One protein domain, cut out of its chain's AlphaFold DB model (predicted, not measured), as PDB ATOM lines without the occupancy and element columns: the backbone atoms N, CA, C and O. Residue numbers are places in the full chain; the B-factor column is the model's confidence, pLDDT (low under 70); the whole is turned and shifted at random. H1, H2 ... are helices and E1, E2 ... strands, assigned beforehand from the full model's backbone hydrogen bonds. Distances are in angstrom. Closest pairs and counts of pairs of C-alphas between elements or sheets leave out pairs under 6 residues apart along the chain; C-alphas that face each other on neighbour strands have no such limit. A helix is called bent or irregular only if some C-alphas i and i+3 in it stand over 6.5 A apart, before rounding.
ATOM      1  N   ASP A 258     -14.956  -0.577  51.927       62.62
ATOM      2  CA  ASP A 258     -13.500  -0.673  51.881       62.62
ATOM      3  C   ASP A 258     -13.021   0.052  50.626       62.62
ATOM      4  O   ASP A 258     -13.221  -0.408  49.497       62.62
ATOM      5  N   LEU A 259     -12.456   1.243  50.825       69.25
ATOM      6  CA  LEU A 259     -11.856   2.009  49.754       69.25
ATOM      7  C   LEU A 259     -10.632   1.225  49.302       69.25
ATOM      8  O   LEU A 259      -9.633   1.145  50.016       69.25
ATOM      9  N   ARG A 260     -10.710   0.645  48.108       74.75
ATOM     10  CA  ARG A 260      -9.547   0.011  47.504       74.75
ATOM     11  C   ARG A 260      -8.707   1.072  46.839       74.75
ATOM     12  O   ARG A 260      -9.111   1.623  45.819       74.75
ATOM     13  N   LEU A 261      -7.554   1.331  47.432       72.31
ATOM     14  CA  LEU A 261      -6.499   2.129  46.835       72.31
ATOM     15  C   LEU A 261      -5.701   1.229  45.892       72.31
ATOM     16  O   LEU A 261      -5.368   0.100  46.252       72.31
ATOM     17  N   ALA A 262      -5.405   1.712  44.688       75.81
ATOM     18  CA  ALA A 262      -4.332   1.130  43.896       75.81
ATOM     19  C   ALA A 262      -3.161   2.109  43.911       75.81
ATOM     20  O   ALA A 262      -3.219   3.172  43.290       75.81
ATOM     21  N   ASP A 263      -2.108   1.730  44.635       71.50
ATOM     22  CA  ASP A 263      -0.969   2.593  44.972       71.50
ATOM     23  C   ASP A 263      -0.201   3.121  43.747       71.50
ATOM     24  O   ASP A 263       0.520   4.108  43.853       71.50
ATOM     25  N   SER A 264      -0.396   2.507  42.575       71.06
ATOM     26  CA  SER A 264       0.234   2.857  41.295       71.06
ATOM     27  C   SER A 264      -0.741   3.385  40.233       71.06
ATOM     28  O   SER A 264      -0.409   3.439  39.049       71.06
ATOM     29  N   SER A 265      -1.952   3.784  40.626       69.81
ATOM     30  CA  SER A 265      -2.987   4.225  39.689       69.81
ATOM     31  C   SER A 265      -3.122   5.750  39.654       69.81
ATOM     32  O   SER A 265      -3.866   6.343  40.422       69.81
ATOM     33  N   TYR A 266      -2.399   6.390  38.738       74.25
ATOM     34  CA  TYR A 266      -2.319   7.856  38.635       74.25
ATOM     35  C   TYR A 266      -3.002   8.429  37.383       74.25
ATOM     36  O   TYR A 266      -3.005   9.637  37.171       74.25
ATOM     37  N   THR A 267      -3.589   7.581  36.532       76.94
ATOM     38  CA  THR A 267      -4.298   8.012  35.312       76.94
ATOM     39  C   THR A 267      -5.718   7.454  35.258       76.94
ATOM     40  O   THR A 267      -6.015   6.428  35.871       76.94
ATOM     41  N   SER A 268      -6.595   8.081  34.473       75.25
ATOM     42  CA  SER A 268      -7.958   7.588  34.213       75.25
ATOM     43  C   SER A 268      -8.006   6.291  33.394       75.25
ATOM     44  O   SER A 268      -9.073   5.705  33.235       75.25
ATOM     45  N   ALA A 269      -6.863   5.818  32.885       80.56
ATOM     46  CA  ALA A 269      -6.769   4.593  32.096       80.56
ATOM     47  C   ALA A 269      -6.736   3.315  32.961       80.56
ATOM     48  O   ALA A 269      -6.751   2.200  32.434       80.56
ATOM     49  N   TRP A 270      -6.688   3.455  34.287       82.81
ATOM     50  CA  TRP A 270      -6.862   2.347  35.221       82.81
ATOM     51  C   TRP A 270      -8.346   2.028  35.401       82.81
ATOM     52  O   TRP A 270      -9.166   2.916  35.621       82.81
ATOM     53  N   SER A 271      -8.696   0.746  35.357       85.06
ATOM     54  CA  SER A 271     -10.070   0.280  35.538       85.06
ATOM     55  C   SER A 271     -10.125  -0.914  36.486       85.06
ATOM     56  O   SER A 271      -9.214  -1.745  36.527       85.06
ATOM     57  N   ALA A 272     -11.207  -1.001  37.256       79.88
ATOM     58  CA  ALA A 272     -11.529  -2.171  38.059       79.88
ATOM     59  C   ALA A 272     -12.708  -2.918  37.417       79.88
ATOM     60  O   ALA A 272     -13.592  -2.275  36.849       79.88
ATOM     61  N   PRO A 273     -12.776  -4.257  37.530       77.81
ATOM     62  CA  PRO A 273     -13.886  -5.031  36.968       77.81
ATOM     63  C   PRO A 273     -15.258  -4.694  37.574       77.81
ATOM     64  O   PRO A 273     -16.280  -4.951  36.945       77.81
ATOM     65  N   ARG A 274     -15.284  -4.192  38.817       75.38
ATOM     66  CA  ARG A 274     -16.489  -3.809  39.567       75.38
ATOM     67  C   ARG A 274     -16.192  -2.631  40.488       75.38
ATOM     68  O   ARG A 274     -15.052  -2.475  40.931       75.38
ATOM     69  N   GLY A 275     -17.232  -1.880  40.839       76.56
ATOM     70  CA  GLY A 275     -17.142  -0.728  41.726       76.56
ATOM     71  C   GLY A 275     -16.983   0.613  41.013       76.56
ATOM     72  O   GLY A 275     -16.584   0.708  39.851       76.56
ATOM     73  N   ARG A 276     -17.300   1.679  41.749       82.12
ATOM     74  CA  ARG A 276     -17.258   3.059  41.261       82.12
ATOM     75  C   ARG A 276     -15.874   3.658  41.483       82.12
ATOM     76  O   ARG A 276     -15.400   3.685  42.619       82.12
ATOM     77  N   HIS A 277     -15.267   4.161  40.411       82.56
ATOM     78  CA  HIS A 277     -14.009   4.907  40.458       82.56
ATOM     79  C   HIS A 277     -14.177   6.222  41.230       82.56
ATOM     80  O   HIS A 277     -15.197   6.905  41.103       82.56
ATOM     81  N   VAL A 278     -13.190   6.549  42.060       81.00
ATOM     82  CA  VAL A 278     -13.095   7.795  42.821       81.00
ATOM     83  C   VAL A 278     -11.648   8.286  42.815       81.00
ATOM     84  O   VAL A 278     -10.713   7.495  42.922       81.00
ATOM     85  N   LEU A 279     -11.458   9.599  42.714       81.44
ATOM     86  CA  LEU A 279     -10.160  10.231  42.946       81.44
ATOM     87  C   LEU A 279      -9.967  10.401  44.451       81.44
ATOM     88  O   LEU A 279     -10.870  10.890  45.131       81.44
ATOM     89  N   VAL A 280      -8.816   9.980  44.970       76.50
ATOM     90  CA  VAL A 280      -8.559   9.986  46.418       76.50
ATOM     91  C   VAL A 280      -7.816  11.251  46.830       76.50
ATOM     92  O   VAL A 280      -8.291  11.989  47.686       76.50
ATOM     93  N   ASP A 281      -6.678  11.523  46.195       72.12
ATOM     94  CA  ASP A 281      -5.772  12.629  46.539       72.12
ATOM     95  C   ASP A 281      -5.190  13.341  45.300       72.12
ATOM     96  O   ASP A 281      -4.235  14.107  45.400       72.12
ATOM     97  N   GLY A 282      -5.752  13.081  44.116       67.50
ATOM     98  CA  GLY A 282      -5.272  13.626  42.841       67.50
ATOM     99  C   GLY A 282      -4.061  12.898  42.242       67.50
ATOM    100  O   GLY A 282      -3.767  13.114  41.071       67.50
ATOM    101  N   MET A 283      -3.406  12.003  42.990       72.69
ATOM    102  CA  MET A 283      -2.314  11.149  42.493       72.69
ATOM    103  C   MET A 283      -2.668   9.660  42.511       72.69
ATOM    104  O   MET A 283      -2.012   8.861  41.844       72.69
ATOM    105  N   ARG A 284      -3.701   9.281  43.267       78.06
ATOM    106  CA  ARG A 284      -4.178   7.908  43.413       78.06
ATOM    107  C   ARG A 284      -5.647   7.796  43.044       78.06
ATOM    108  O   ARG A 284      -6.498   8.574  43.496       78.06
ATOM    109  N   ASN A 285      -5.954   6.757  42.278       81.25
ATOM    110  CA  ASN A 285      -7.315   6.305  42.077       81.25
ATOM    111  C   ASN A 285      -7.713   5.309  43.169       81.25
ATOM    112  O   ASN A 285      -6.912   4.507  43.664       81.25
ATOM    113  N   GLY A 286      -8.995   5.343  43.509       84.00
ATOM    114  CA  GLY A 286      -9.636   4.366  44.364       84.00
ATOM    115  C   GLY A 286     -10.912   3.826  43.734       84.00
ATOM    116  O   GLY A 286     -11.486   4.424  42.822       84.00
ATOM    117  N   TRP A 287     -11.375   2.687  44.239       85.25
ATOM    118  CA  TRP A 287     -12.650   2.101  43.839       85.25
ATOM    119  C   TRP A 287     -13.472   1.747  45.065       85.25
ATOM    120  O   TRP A 287     -12.995   1.099  45.997       85.25
ATOM    121  N   LEU A 288     -14.732   2.169  45.033       78.12
ATOM    122  CA  LEU A 288     -15.730   1.786  46.017       78.12
ATOM    123  C   LEU A 288     -16.471   0.554  45.483       78.12
ATOM    124  O   LEU A 288     -17.144   0.679  44.456       78.12
ATOM    125  N   PRO A 289     -16.384  -0.619  46.136       71.31
ATOM    126  CA  PRO A 289     -17.095  -1.817  45.693       71.31
ATOM    127  C   PRO A 289     -18.608  -1.579  45.666       71.31
ATOM    128  O   PRO A 289     -19.132  -0.808  46.475       71.31
ATOM    129  N   ASP A 290     -19.313  -2.223  44.737       69.31
ATOM    130  CA  ASP A 290     -20.777  -2.185  44.667       69.31
ATOM    131  C   ASP A 290     -21.397  -2.822  45.921       69.31
ATOM    132  O   ASP A 290     -20.794  -3.690  46.555       69.31
ATOM    133  N   ALA A 291     -22.585  -2.361  46.328       57.69
ATOM    134  CA  ALA A 291     -23.205  -2.807  47.577       57.69
ATOM    135  C   ALA A 291     -23.398  -4.337  47.579       57.69
ATOM    136  O   ALA A 291     -24.110  -4.867  46.731       57.69
ATOM    137  N   GLY A 292     -22.752  -5.037  48.520       56.28
ATOM    138  CA  GLY A 292     -22.828  -6.499  48.658       56.28
ATOM    139  C   GLY A 292     -21.948  -7.303  47.690       56.28
ATOM    140  O   GLY A 292     -21.993  -8.530  47.708       56.28
ATOM    141  N   GLY A 293     -21.143  -6.646  46.852       55.91
ATOM    142  CA  GLY A 293     -20.239  -7.324  45.930       55.91
ATOM    143  C   GLY A 293     -18.951  -7.774  46.616       55.91
ATOM    144  O   GLY A 293     -18.262  -6.966  47.235       55.91
ATOM    145  N   ALA A 294     -18.587  -9.050  46.447       55.69
ATOM    146  CA  ALA A 294     -17.230  -9.509  46.726       55.69
ATOM    147  C   ALA A 294     -16.219  -8.618  45.981       55.69
ATOM    148  O   ALA A 294     -16.520  -8.163  44.867       55.69
ATOM    149  N   PRO A 295     -15.036  -8.364  46.564       54.69
ATOM    150  CA  PRO A 295     -14.033  -7.521  45.943       54.69
ATOM    151  C   PRO A 295     -13.780  -7.956  44.497       54.69
ATOM    152  O   PRO A 295     -13.381  -9.092  44.239       54.69
ATOM    153  N   GLY A 296     -14.040  -7.048  43.549       64.06
ATOM    154  CA  GLY A 296     -13.723  -7.266  42.140       64.06
ATOM    155  C   GLY A 296     -12.243  -7.618  41.965       64.06
ATOM    156  O   GLY A 296     -11.412  -7.280  42.815       64.06
ATOM    157  N   GLY A 297     -11.932  -8.326  40.874       69.75
ATOM    158  CA  GLY A 297     -10.569  -8.739  40.523       69.75
ATOM    159  C   GLY A 297      -9.561  -7.575  40.455       69.75
ATOM    160  O   GLY A 297      -9.940  -6.415  40.625       69.75
ATOM    161  N   PRO A 298      -8.271  -7.863  40.211       77.38
ATOM    162  CA  PRO A 298      -7.210  -6.857  40.282       77.38
ATOM    163  C   PRO A 298      -7.487  -5.670  39.354       77.38
ATOM    164  O   PRO A 298      -8.005  -5.850  38.249       77.38
ATOM    165  N   VAL A 299      -7.123  -4.467  39.807       80.00
ATOM    166  CA  VAL A 299      -7.174  -3.241  38.998       80.00
ATOM    167  C   VAL A 299      -6.210  -3.397  37.820       80.00
ATOM    168  O   VAL A 299      -5.093  -3.888  37.991       80.00
ATOM    169  N   ARG A 300      -6.645  -3.023  36.614       82.19
ATOM    170  CA  ARG A 300      -5.869  -3.184  35.379       82.19
ATOM    171  C   ARG A 300      -5.673  -1.853  34.679       82.19
ATOM    172  O   ARG A 300      -6.598  -1.048  34.579       82.19
ATOM    173  N   PHE A 301      -4.479  -1.671  34.139       81.12
ATOM    174  CA  PHE A 301      -4.160  -0.572  33.244       81.12
ATOM    175  C   PHE A 301      -4.629  -0.925  31.828       81.12
ATOM    176  O   PHE A 301      -4.141  -1.891  31.241       81.12
ATOM    177  N   ALA A 302      -5.608  -0.194  31.290       74.12
ATOM    178  CA  ALA A 302      -6.209  -0.501  29.990       74.12
ATOM    179  C   ALA A 302      -5.201  -0.511  28.814       74.12
ATOM    180  O   ALA A 302      -5.288  -1.422  27.985       74.12
ATOM    181  N   PRO A 303      -4.204   0.397  28.745       76.06
ATOM    182  CA  PRO A 303      -3.217   0.397  27.664       76.06
ATOM    183  C   PRO A 303      -2.310  -0.837  27.626       76.06
ATOM    184  O   PRO A 303      -1.809  -1.169  26.561       76.06
ATOM    185  N   ALA A 304      -2.175  -1.592  28.724       71.44
ATOM    186  CA  ALA A 304      -1.366  -2.816  28.735       71.44
ATOM    187  C   ALA A 304      -1.878  -3.886  27.748       71.44
ATOM    188  O   ALA A 304      -1.142  -4.791  27.358       71.44
ATOM    189  N   ARG A 305      -3.156  -3.812  27.342       69.19
ATOM    190  CA  ARG A 305      -3.697  -4.665  26.277       69.19
ATOM    191  C   ARG A 305      -3.237  -4.204  24.892       69.19
ATOM    192  O   ARG A 305      -2.873  -5.047  24.082       69.19
ATOM    193  N   LEU A 306      -3.223  -2.892  24.657       74.31
ATOM    194  CA  LEU A 306      -2.759  -2.302  23.401       74.31
ATOM    195  C   LEU A 306      -1.259  -2.537  23.201       74.31
ATOM    196  O   LEU A 306      -0.849  -2.841  22.092       74.31
ATOM    197  N   GLU A 307      -0.463  -2.475  24.271       77.00
ATOM    198  CA  GLU A 307       0.966  -2.807  24.222       77.00
ATOM    199  C   GLU A 307       1.192  -4.272  23.833       77.00
ATOM    200  O   GLU A 307       1.938  -4.539  22.900       77.00
ATOM    201  N   ARG A 308       0.469  -5.228  24.437       79.06
ATOM    202  CA  ARG A 308       0.576  -6.644  24.030       79.06
ATOM    203  C   ARG A 308       0.141  -6.888  22.591       79.06
ATOM    204  O   ARG A 308       0.730  -7.718  21.907       79.06
ATOM    205  N   GLU A 309      -0.921  -6.224  22.146       81.00
ATOM    206  CA  GLU A 309      -1.384  -6.336  20.762       81.00
ATOM    207  C   GLU A 309      -0.347  -5.731  19.800       81.00
ATOM    208  O   GLU A 309      -0.035  -6.347  18.780       81.00
ATOM    209  N   ALA A 310       0.273  -4.603  20.156       82.31
ATOM    210  CA  ALA A 310       1.367  -3.999  19.399       82.31
ATOM    211  C   ALA A 310       2.629  -4.880  19.373       82.31
ATOM    212  O   ALA A 310       3.251  -5.016  18.316       82.31
ATOM    213  N   ASP A 311       2.977  -5.530  20.486       86.81
ATOM    214  CA  ASP A 311       4.095  -6.474  20.571       86.81
ATOM    215  C   ASP A 311       3.869  -7.683  19.657       86.81
ATOM    216  O   ASP A 311       4.768  -8.088  18.920       86.81
ATOM    217  N   LEU A 312       2.649  -8.235  19.643       89.94
ATOM    218  CA  LEU A 312       2.284  -9.351  18.765       89.94
ATOM    219  C   LEU A 312       2.342  -8.961  17.285       89.94
ATOM    220  O   LEU A 312       2.857  -9.723  16.466       89.94
ATOM    221  N   VAL A 313       1.846  -7.771  16.938       91.81
ATOM    222  CA  VAL A 313       1.926  -7.244  15.568       91.81
ATOM    223  C   VAL A 313       3.384  -7.021  15.158       91.81
ATOM    224  O   VAL A 313       3.772  -7.407  14.055       91.81
ATOM    225  N   SER A 314       4.208  -6.469  16.050       92.00
ATOM    226  CA  SER A 314       5.637  -6.234  15.807       92.00
ATOM    227  C   SER A 314       6.407  -7.542  15.618       92.00
ATOM    228  O   SER A 314       7.202  -7.662  14.684       92.00
ATOM    229  N   LEU A 315       6.119  -8.557  16.440       94.69
ATOM    230  CA  LEU A 315       6.675  -9.903  16.295       94.69
ATOM    231  C   LEU A 315       6.278 -10.523  14.945       94.69
ATOM    232  O   LEU A 315       7.121 -11.073  14.237       94.69
ATOM    233  N   GLY A 316       5.005 -10.396  14.559       94.00
ATOM    234  CA  GLY A 316       4.506 -10.865  13.267       94.00
ATOM    235  C   GLY A 316       5.205 -10.186  12.086       94.00
ATOM    236  O   GLY A 316       5.651 -10.863  11.159       94.00
ATOM    237  N   ALA A 317       5.370  -8.864  12.142       93.12
ATOM    238  CA  ALA A 317       6.071  -8.100  11.113       93.12
ATOM    239  C   ALA A 317       7.550  -8.512  10.990       93.12
ATOM    240  O   ALA A 317       8.047  -8.692   9.874       93.12
ATOM    241  N   ALA A 318       8.236  -8.728  12.117       94.81
ATOM    242  CA  ALA A 318       9.622  -9.191  12.132       94.81
ATOM    243  C   ALA A 318       9.777 -10.570  11.467       94.81
ATOM    244  O   ALA A 318      10.666 -10.760  10.636       94.81
ATOM    245  N   LEU A 319       8.873 -11.514  11.758       95.69
ATOM    246  CA  LEU A 319       8.882 -12.843  11.137       95.69
ATOM    247  C   LEU A 319       8.686 -12.777   9.614       95.69
ATOM    248  O   LEU A 319       9.390 -13.467   8.872       95.69
ATOM    249  N   VAL A 320       7.783 -11.916   9.131       95.81
ATOM    250  CA  VAL A 320       7.567 -11.701   7.689       95.81
ATOM    251  C   VAL A 320       8.810 -11.104   7.028       95.81
ATOM    252  O   VAL A 320       9.227 -11.583   5.972       95.81
ATOM    253  N   ALA A 321       9.441 -10.106   7.651       94.88
ATOM    254  CA  ALA A 321      10.670  -9.505   7.139       94.88
ATOM    255  C   ALA A 321      11.809 -10.536   7.037       94.88
ATOM    256  O   ALA A 321      12.477 -10.613   6.004       94.88
ATOM    257  N   CYS A 322      11.985 -11.385   8.057       95.00
ATOM    258  CA  CYS A 322      12.957 -12.480   8.030       95.00
ATOM    259  C   CYS A 322      12.668 -13.491   6.909       95.00
ATOM    260  O   CYS A 322      13.590 -13.900   6.203       95.00
ATOM    261  N   ALA A 323      11.402 -13.867   6.698       93.62
ATOM    262  CA  ALA A 323      11.017 -14.786   5.628       93.62
ATOM    263  C   ALA A 323      11.279 -14.196   4.229       93.62
ATOM    264  O   ALA A 323      11.811 -14.880   3.351       93.62
ATOM    265  N   LEU A 324      10.958 -12.914   4.024       94.88
ATOM    266  CA  LEU A 324      11.246 -12.198   2.778       94.88
ATOM    267  C   LEU A 324      12.755 -12.107   2.514       94.88
ATOM    268  O   LEU A 324      13.191 -12.370   1.392       94.88
ATOM    269  N   ALA A 325      13.553 -11.805   3.542       93.31
ATOM    270  CA  ALA A 325      15.010 -11.780   3.442       93.31
ATOM    271  C   ALA A 325      15.579 -13.165   3.082       93.31
ATOM    272  O   ALA A 325      16.391 -13.274   2.163       93.31
ATOM    273  N   ALA A 326      15.101 -14.236   3.725       91.00
ATOM    274  CA  ALA A 326      15.515 -15.605   3.416       91.00
ATOM    275  C   ALA A 326      15.172 -16.005   1.968       91.00
ATOM    276  O   ALA A 326      16.008 -16.579   1.267       91.00
ATOM    277  N   MET A 327      13.977 -15.648   1.480       90.00
ATOM    278  CA  MET A 327      13.588 -15.879   0.083       90.00
ATOM    279  C   MET A 327      14.446 -15.083  -0.909       90.00
ATOM    280  O   MET A 327      14.795 -15.602  -1.973       90.00
ATOM    281  N   ALA A 328      14.801 -13.838  -0.580       87.88
ATOM    282  CA  ALA A 328      15.682 -13.018  -1.408       87.88
ATOM    283  C   ALA A 328      17.092 -13.626  -1.508       87.88
ATOM    284  O   ALA A 328      17.624 -13.751  -2.614       87.88
ATOM    285  N   VAL A 329      17.654 -14.085  -0.383       88.31
ATOM    286  CA  VAL A 329      18.949 -14.784  -0.344       88.31
ATOM    287  C   VAL A 329      18.897 -16.078  -1.159       88.31
ATOM    288  O   VAL A 329      19.753 -16.282  -2.017       88.31
ATOM    289  N   ALA A 330      17.861 -16.905  -0.983       83.25
ATOM    290  CA  ALA A 330      17.701 -18.155  -1.732       83.25
ATOM    291  C   ALA A 330      17.632 -17.927  -3.257       83.25
ATOM    292  O   ALA A 330      18.246 -18.667  -4.033       83.25
ATOM    293  N   ARG A 331      16.935 -16.869  -3.702       81.38
ATOM    294  CA  ARG A 331      16.884 -16.467  -5.120       81.38
ATOM    295  C   ARG A 331      18.234 -15.978  -5.642       81.38
ATOM    296  O   ARG A 331      18.585 -16.301  -6.777       81.38
TER     297      ARG A 331
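Overview. This is residues 258 to 331 of the 353 residues of an uncharacterized protein of Acidiferrimicrobium australe (UniProt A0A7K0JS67). Picture a small head with one long, lone helix sticking out of it like an arm: the head is a little antiparallel sheet of E1, E3 and E2 with long loops round it, and residues 305 to 331 of H1 stand free of it. The arm makes most of the length; without it the body of 47 residues spans 27 by 24 by 13 A, with a radius of gyration of 10.0 A. The printed part has 74 residues, with three named strands and then one named helix along the chain, E1 E2 E3 H1, and the sheet order is E1, E3, E2. The class is mixed, helices and strands, and the whole is extended, with a radius of gyration of the C-alphas of 20.7 A and spans of 67 by 26 by 13 A.

Along the chain. Start at Asp 258 and find C-alpha 260 at (-9.547, 0.011, 47.504), where strand E1, residues 260 to 262, begins; it is 6.4 A from first to last C-alpha. Read on through residues 263 to 275, which hold no named element, to strand E2, residues 276 to 279, 10.2 A long. Strand E3, residues 285 to 288, follows and is 10.3 A long. After residues 289 to 302, again with no named element, find C-alpha 303 at (-3.217, 0.397, 27.664); from there helix H1, residues 303 to 331, runs 42.0 A to C-alpha 331 at (16.884, -16.467, -5.120). H1 is not bent.

Arrangement. Look first at E1 and E3, antiparallel neighbours at 159 degrees between their directions; the C-alphas of Leu 261 and Gly 286 face each other at 4.6 A, and N 287 and O 260 are within hydrogen-bond range at 3.0 A. On E3's other side is E2, antiparallel to it at 143 degrees; the C-alphas of Trp 287 and His 277 face each other at 4.6 A, and N 278 and O 286 are 2.8 A apart. E2 and E3 form a hairpin, while E1 and E2 are the edge strands and are apart. Residues 270 to 271 pair with residues 300 to 301, antiparallel, in a pairing too short to be named. H1 is not on the sheet, with 0 pairs of C-alphas within 10 A, and it is apart from E1 and from E2. In H1 every O i to N i+4 pair is within hydrogen-bond range.

Size, cuts and confidence. The two C-alphas farthest apart are those of Ala 291 and Arg 331, at 67.6 A. The printed part has no cut. The link from E2 to E3 is tight, with 5 residues, while the links from E1 to E2, with 13 residues, and from E3 to H1, with 14, are long. The mean pLDDT of the printed part is 79.1; look for values under 70 at residues 258 to 259, 265, 282, 290 to 297 and 305.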